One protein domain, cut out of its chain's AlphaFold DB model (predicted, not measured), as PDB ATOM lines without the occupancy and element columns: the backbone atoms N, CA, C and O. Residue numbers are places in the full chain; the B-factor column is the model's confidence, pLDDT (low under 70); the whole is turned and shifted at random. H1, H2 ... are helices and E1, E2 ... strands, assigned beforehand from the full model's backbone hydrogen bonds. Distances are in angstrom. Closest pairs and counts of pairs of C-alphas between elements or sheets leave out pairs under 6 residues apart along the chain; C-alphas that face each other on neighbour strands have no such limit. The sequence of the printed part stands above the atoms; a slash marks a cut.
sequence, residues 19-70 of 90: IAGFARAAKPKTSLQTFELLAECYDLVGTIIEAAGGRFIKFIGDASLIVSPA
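This is residues 19 to 70 of the 90 residues of the protein "Guanylate cyclase domain-containing protein" of Blastocatellia bacterium (UniProt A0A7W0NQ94). A two-stranded hairpin, E1 and E2, runs beside residues 38 to 52 of the long helix H2, and the short helix H1 folds back near the other end of H2. The 52 printed residues hold H1, H2, E1, E2 in that order, a mixed class with an antiparallel sheet E1 - E2. The whole is a rod, 40 by 14 by 14 A, only just loose, close to compact, with a radius of gyration of the C-alphas of 12.3 A.

E1, residues 55 to 60, and E2, residues 63 to 69, form an antiparallel hairpin at 160 degrees; N 55 and O 67 are 2.8 A apart, within hydrogen-bond range. The closest C-alphas of H2, residues 31 to 52, and E1 are those of Ile 49 and Arg 55, 6.2 A. H1, residues 22 to 26, is close to H2 but not clearly touching, closest at C-alphas 26 and 34, 5.5 A. H1 is apart from both strands. In H1 and H2 every O i to N i+4 pair is within hydrogen-bond range.

E1 spans 15.3 A, E2 20.5 A and H2 31.4 A. C-alpha 22 begins H1 at (36.454, -17.723, -21.385); C-alpha 69 ends E2 at (19.651, -21.729, -44.236).

The C-alphas farthest apart, of Pro 28 and Ala 70, are 40.7 A apart. The printed part has no cut, its three links are tight, and no printed residue is under 70 in pLDDT.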
ATOM      1  N   ILE A  19      32.881 -20.270 -26.070       91.44
ATOM      2  CA  ILE A  19      34.243 -19.729 -26.097       91.44
ATOM      3  C   ILE A  19      35.077 -20.487 -25.066       91.44
ATOM      4  O   ILE A  19      35.148 -20.140 -23.885       91.44
ATOM      5  N   ALA A  20      35.767 -21.520 -25.543       91.81
ATOM      6  CA  ALA A  20      36.578 -22.379 -24.694       91.81
ATOM      7  C   ALA A  20      37.568 -21.576 -23.827       91.81
ATOM      8  O   ALA A  20      38.448 -20.870 -24.321       91.81
ATOM      9  N   GLY A  21      37.445 -21.729 -22.506       93.19
ATOM     10  CA  GLY A  21      38.332 -21.093 -21.533       93.19
ATOM     11  C   GLY A  21      37.995 -19.637 -21.196       93.19
ATOM     12  O   GLY A  21      38.744 -19.033 -20.421       93.19
ATOM     13  N   PHE A  22      36.881 -19.090 -21.691       93.56
ATOM     14  CA  PHE A  22      36.454 -17.723 -21.385       93.56
ATOM     15  C   PHE A  22      36.357 -17.472 -19.876       93.56
ATOM     16  O   PHE A  22      36.982 -16.539 -19.376       93.56
ATOM     17  N   ALA A  23      35.701 -18.354 -19.114       93.06
ATOM     18  CA  ALA A  23      35.594 -18.217 -17.656       93.06
ATOM     19  C   ALA A  23      36.964 -18.104 -16.954       93.06
ATOM     20  O   ALA A  23      37.150 -17.295 -16.042       93.06
ATOM     21  N   ARG A  24      37.964 -18.876 -17.404       95.38
ATOM     22  CA  ARG A  24      39.337 -18.798 -16.875       95.38
ATOM     23  C   ARG A  24      39.995 -17.466 -17.240       95.38
ATOM     24  O   ARG A  24      40.681 -16.887 -16.400       95.38
ATOM     25  N   ALA A  25      39.789 -16.988 -18.466       94.12
ATOM     26  CA  ALA A  25      40.313 -15.711 -18.943       94.12
ATOM     27  C   ALA A  25      39.629 -14.497 -18.285       94.12
ATOM     28  O   ALA A  25      40.268 -13.453 -18.133       94.12
ATOM     29  N   ALA A  26      38.363 -14.630 -17.888       94.69
ATOM     30  CA  ALA A  26      37.564 -13.604 -17.225       94.69
ATOM     31  C   ALA A  26      37.835 -13.517 -15.715       94.69
ATOM     32  O   ALA A  26      37.788 -12.434 -15.148       94.69
ATOM     33  N   LYS A  27      38.197 -14.627 -15.055       96.38
ATOM     34  CA  LYS A  27      38.404 -14.685 -13.595       96.38
ATOM     35  C   LYS A  27      39.285 -13.567 -12.990       96.38
ATOM     36  O   LYS A  27      38.926 -13.092 -11.916       96.38
ATOM     37  N   PRO A  28      40.421 -13.153 -13.587       97.31
ATOM     38  CA  PRO A  28      41.248 -12.083 -13.020       97.31
ATOM     39  C   PRO A  28      40.802 -10.663 -13.424       97.31
ATOM     40  O   PRO A  28      41.465  -9.704 -13.040       97.31
ATOM     41  N   LYS A  29      39.748 -10.512 -14.235       97.12
ATOM     42  CA  LYS A  29      39.309  -9.232 -14.805       97.12
ATOM     43  C   LYS A  29      38.243  -8.561 -13.943       97.12
ATOM     44  O   LYS A  29      37.462  -9.219 -13.261       97.12
ATOM     45  N   THR A  30      38.168  -7.235 -14.024       98.06
ATOM     46  CA  THR A  30      37.014  -6.490 -13.500       98.06
ATOM     47  C   THR A  30      35.765  -6.768 -14.341       98.06
ATOM     48  O   THR A  30      35.843  -7.313 -15.447       98.06
ATOM     49  N   SER A  31      34.592  -6.363 -13.850       96.25
ATOM     50  CA  SER A  31      33.345  -6.473 -14.618       96.25
ATOM     51  C   SER A  31      33.415  -5.719 -15.949       96.25
ATOM     52  O   SER A  31      32.968  -6.254 -16.958       96.25
ATOM     53  N   LEU A  32      34.029  -4.528 -15.969       97.38
ATOM     54  CA  LEU A  32      34.210  -3.745 -17.195       97.38
ATOM     55  C   LEU A  32      35.104  -4.482 -18.199       97.38
ATOM     56  O   LEU A  32      34.702  -4.698 -19.333       97.38
ATOM     57  N   GLN A  33      36.258  -4.970 -17.752       97.62
ATOM     58  CA  GLN A  33      37.190  -5.713 -18.607       97.62
ATOM     59  C   GLN A  33      36.603  -7.039 -19.113       97.62
ATOM     60  O   GLN A  33      36.924  -7.498 -20.206       97.62
ATOM     61  N   THR A  34      35.768  -7.693 -18.303       96.31
ATOM     62  CA  THR A  34      35.058  -8.912 -18.711       96.31
ATOM     63  C   THR A  34      34.013  -8.597 -19.774       96.31
ATOM     64  O   THR A  34      33.889  -9.344 -20.740       96.31
ATOM     65  N   PHE A  35      33.285  -7.491 -19.610       95.31
ATOM     66  CA  PHE A  35      32.316  -7.017 -20.591       95.31
ATOM     67  C   PHE A  35      32.988  -6.657 -21.921       95.31
ATOM     68  O   PHE A  35      32.521  -7.101 -22.962       95.31
ATOM     69  N   GLU A  36      34.105  -5.929 -21.886       96.62
ATOM     70  CA  GLU A  36      34.883  -5.578 -23.081       96.62
ATOM     71  C   GLU A  36      35.382  -6.830 -23.812       96.62
ATOM     72  O   GLU A  36      35.144  -6.978 -25.007       96.62
ATOM     73  N   LEU A  37      35.967  -7.792 -23.085       94.69
ATOM     74  CA  LEU A  37      36.406  -9.066 -23.665       94.69
ATOM     75  C   LEU A  37      35.249  -9.830 -24.325       94.69
ATOM     76  O   LEU A  37      35.417 -10.440 -25.381       94.69
ATOM     77  N   LEU A  38      34.080  -9.839 -23.684       93.06
ATOM     78  CA  LEU A  38      32.897 -10.509 -24.207       93.06
ATOM     79  C   LEU A  38      32.372  -9.808 -25.466       93.06
ATOM     80  O   LEU A  38      32.048 -10.484 -26.438       93.06
ATOM     81  N   ALA A  39      32.348  -8.474 -25.473       93.69
ATOM     82  CA  ALA A  39      31.954  -7.671 -26.628       93.69
ATOM     83  C   ALA A  39      32.881  -7.908 -27.831       93.69
ATOM     84  O   ALA A  39      32.397  -8.168 -28.928       93.69
ATOM     85  N   GLU A  40      34.200  -7.943 -27.623       93.75
ATOM     86  CA  GLU A  40      35.164  -8.274 -28.684       93.75
ATOM     87  C   GLU A  40      34.915  -9.669 -29.278       93.75
ATOM     88  O   GLU A  40      34.987  -9.873 -30.493       93.75
ATOM     89  N   CYS A  41      34.591 -10.645 -28.426       91.12
ATOM     90  CA  CYS A  41      34.250 -11.989 -28.880       91.12
ATOM     91  C   CYS A  41      32.944 -12.000 -29.687       91.12
ATOM     92  O   CYS A  41      32.850 -12.708 -30.692       91.12
ATOM     93  N   TYR A  42      31.948 -11.219 -29.270       91.12
ATOM     94  CA  TYR A  42      30.678 -11.085 -29.976       91.12
ATOM     95  C   TYR A  42      30.864 -10.474 -31.365       91.12
ATOM     96  O   TYR A  42      30.332 -11.017 -32.335       91.12
ATOM     97  N   ASP A  43      31.671  -9.421 -31.478       92.12
ATOM     98  CA  ASP A  43      31.985  -8.768 -32.752       92.12
ATOM     99  C   ASP A  43      32.730  -9.717 -33.700       92.12
ATOM    100  O   ASP A  43      32.413  -9.806 -34.894       92.12
ATOM    101  N   LEU A  44      33.685 -10.488 -33.167       91.19
ATOM    102  CA  LEU A  44      34.424 -11.485 -33.938       91.19
ATOM    103  C   LEU A  44      33.501 -12.588 -34.470       91.19
ATOM    104  O   LEU A  44      33.544 -12.914 -35.659       91.19
ATOM    105  N   VAL A  45      32.657 -13.160 -33.605       88.75
ATOM    106  CA  VAL A  45      31.689 -14.193 -33.998       88.75
ATOM    107  C   VAL A  45      30.704 -13.631 -35.023       88.75
ATOM    108  O   VAL A  45      30.501 -14.257 -36.061       88.75
ATOM    109  N   GLY A  46      30.146 -12.442 -34.781       88.12
ATOM    110  CA  GLY A  46      29.227 -11.772 -35.702       88.12
ATOM    111  C   GLY A  46      29.832 -11.614 -37.095       88.12
ATOM    112  O   GLY A  46      29.265 -12.103 -38.071       88.12
ATOM    113  N   THR A  47      31.044 -11.061 -37.170       89.94
ATOM    114  CA  THR A  47      31.773 -10.856 -38.434       89.94
ATOM    115  C   THR A  47      31.958 -12.161 -39.214       89.94
ATOM    116  O   THR A  47      31.736 -12.215 -40.425       89.94
ATOM    117  N   ILE A  48      32.352 -13.239 -38.529       89.12
ATOM    118  CA  ILE A  48      32.576 -14.552 -39.147       89.12
ATOM    119  C   ILE A  48      31.268 -15.140 -39.686       89.12
ATOM    120  O   ILE A  48      31.229 -15.652 -40.809       89.12
ATOM    121  N   ILE A  49      30.201 -15.090 -38.889       88.69
ATOM    122  CA  ILE A  49      28.913 -15.700 -39.225       88.69
ATOM    123  C   ILE A  49      28.210 -14.944 -40.349       88.69
ATOM    124  O   ILE A  49      27.709 -15.579 -41.281       88.69
ATOM    125  N   GLU A  50      28.234 -13.616 -40.321       87.31
ATOM    126  CA  GLU A  50      27.685 -12.790 -41.398       87.31
ATOM    127  C   GLU A  50      28.427 -13.028 -42.717       87.31
ATOM    128  O   GLU A  50      27.792 -13.264 -43.747       87.31
ATOM    129  N   ALA A  51      29.765 -13.082 -42.690       85.94
ATOM    130  CA  ALA A  51      30.572 -13.395 -43.874       85.94
ATOM    131  C   ALA A  51      30.291 -14.801 -44.435       85.94
ATOM    132  O   ALA A  51      30.439 -15.051 -45.638       85.94
ATOM    133  N   ALA A  52      29.880 -15.731 -43.573       84.88
ATOM    134  CA  ALA A  52      29.483 -17.069 -43.975       84.88
ATOM    135  C   ALA A  52      28.086 -17.103 -44.623       84.88
ATOM    136  O   ALA A  52      27.812 -18.027 -45.384       84.88
ATOM    137  N   GLY A  53      27.232 -16.099 -44.397       84.69
ATOM    138  CA  GLY A  53      25.815 -16.106 -44.779       84.69
ATOM    139  C   GLY A  53      24.904 -16.738 -43.722       84.69
ATOM    140  O   GLY A  53      23.746 -17.052 -44.006       84.69
ATOM    141  N   GLY A  54      25.433 -16.950 -42.516       85.25
ATOM    142  CA  GLY A  54      24.644 -17.278 -41.341       85.25
ATOM    143  C   GLY A  54      24.081 -16.020 -40.687       85.25
ATOM    144  O   GLY A  54      24.382 -14.891 -41.073       85.25
ATOM    145  N   ARG A  55      23.243 -16.218 -39.673       85.31
ATOM    146  CA  ARG A  55      22.707 -15.150 -38.836       85.31
ATOM    147  C   ARG A  55      22.919 -15.472 -37.376       85.31
ATOM    148  O   ARG A  55      22.662 -16.585 -36.916       85.31
ATOM    149  N   PHE A  56      23.359 -14.457 -36.658       85.38
ATOM    150  CA  PHE A  56      23.450 -14.490 -35.219       85.38
ATOM    151  C   PHE A  56      22.058 -14.314 -34.594       85.38
ATOM    152  O   PHE A  56      21.331 -13.403 -34.986       85.38
ATOM    153  N   ILE A  57      21.672 -15.177 -33.648       86.06
ATOM    154  CA  ILE A  57      20.369 -15.085 -32.968       86.06
ATOM    155  C   ILE A  57      20.509 -14.457 -31.590       86.06
ATOM    156  O   ILE A  57      19.814 -13.495 -31.272       86.06
ATOM    157  N   LYS A  58      21.359 -15.038 -30.738       84.56
ATOM    158  CA  LYS A  58      21.454 -14.637 -29.334       84.56
ATOM    159  C   LYS A  58      22.740 -15.136 -28.691       84.56
ATOM    160  O   LYS A  58      23.162 -16.265 -28.933       84.56
ATOM    161  N   PHE A  59      23.303 -14.310 -27.809       84.12
ATOM    162  CA  PHE A  59      24.364 -14.719 -26.894       84.12
ATOM    163  C   PHE A  59      23.788 -15.199 -25.560       84.12
ATOM    164  O   PHE A  59      22.774 -14.688 -25.071       84.12
ATOM    165  N   ILE A  60      24.445 -16.191 -24.968       87.06
ATOM    166  CA  ILE A  60      24.113 -16.763 -23.664       87.06
ATOM    167  C   ILE A  60      25.421 -16.847 -22.875       87.06
ATOM    168  O   ILE A  60      26.081 -17.880 -22.868       87.06
ATOM    169  N   GLY A  61      25.821 -15.738 -22.251       88.12
ATOM    170  CA  GLY A  61      27.162 -15.639 -21.674       88.12
ATOM    171  C   GLY A  61      28.228 -15.765 -22.765       88.12
ATOM    172  O   GLY A  61      28.135 -15.105 -23.791       88.12
ATOM    173  N   ASP A  62      29.208 -16.637 -22.567       88.88
ATOM    174  CA  ASP A  62      30.250 -16.987 -23.540       88.88
ATOM    175  C   ASP A  62      29.783 -17.927 -24.661       88.88
ATOM    176  O   ASP A  62      30.536 -18.198 -25.601       88.88
ATOM    177  N   ALA A  63      28.531 -18.380 -24.608       90.81
ATOM    178  CA  ALA A  63      27.930 -19.181 -25.655       90.81
ATOM    179  C   ALA A  63      27.160 -18.338 -26.678       90.81
ATOM    180  O   ALA A  63      26.667 -17.238 -26.410       90.81
ATOM    181  N   SER A  64      27.018 -18.891 -27.879       89.25
ATOM    182  CA  SER A  64      26.431 -18.202 -29.020       89.25
ATOM    183  C   SER A  64      25.499 -19.131 -29.803       89.25
ATOM    184  O   SER A  64      25.808 -20.308 -30.007       89.25
ATOM    185  N   LEU A  65      24.333 -18.607 -30.195       91.56
ATOM    186  CA  LEU A  65      23.319 -19.310 -30.976       91.56
ATOM    187  C   LEU A  65      23.252 -18.725 -32.385       91.56
ATOM    188  O   LEU A  65      22.926 -17.549 -32.570       91.56
ATOM    189  N   ILE A  66      23.530 -19.565 -33.375       91.25
ATOM    190  CA  ILE A  66      23.668 -19.176 -34.775       91.25
ATOM    191  C   ILE A  66      22.736 -20.029 -35.628       91.25
ATOM    192  O   ILE A  66      22.662 -21.245 -35.452       91.25
ATOM    193  N   VAL A  67      22.070 -19.403 -36.595       90.88
ATOM    194  CA  VAL A  67      21.254 -20.098 -37.594       90.88
ATOM    195  C   VAL A  67      21.798 -19.864 -38.992       90.88
ATOM    196  O   VAL A  67      22.350 -18.813 -39.302       90.88
ATOM    197  N   SER A  68      21.641 -20.840 -39.872       86.81
ATOM    198  CA  SER A  68      21.934 -20.710 -41.300       86.81
ATOM    199  C   SER A  68      20.862 -21.432 -42.118       86.81
ATOM    200  O   SER A  68      20.262 -22.383 -41.613       86.81
ATOM    201  N   PRO A  69      20.600 -21.022 -43.373       82.94
ATOM    202  CA  PRO A  69      19.651 -21.729 -44.236       82.94
ATOM    203  C   PRO A  69      20.038 -23.205 -44.418       82.94
ATOM    204  O   PRO A  69      21.219 -23.502 -44.563       82.94
ATOM    205  N   ALA A  70      19.085 -24.139 -44.490       76.31
ATOM    206  CA  ALA A  70      19.393 -25.572 -44.646       76.31
ATOM    207  C   ALA A  70      20.187 -25.923 -45.927       76.31
ATOM    208  O   ALA A  70      20.907 -26.918 -45.967       76.31
TER     209      ALA A  70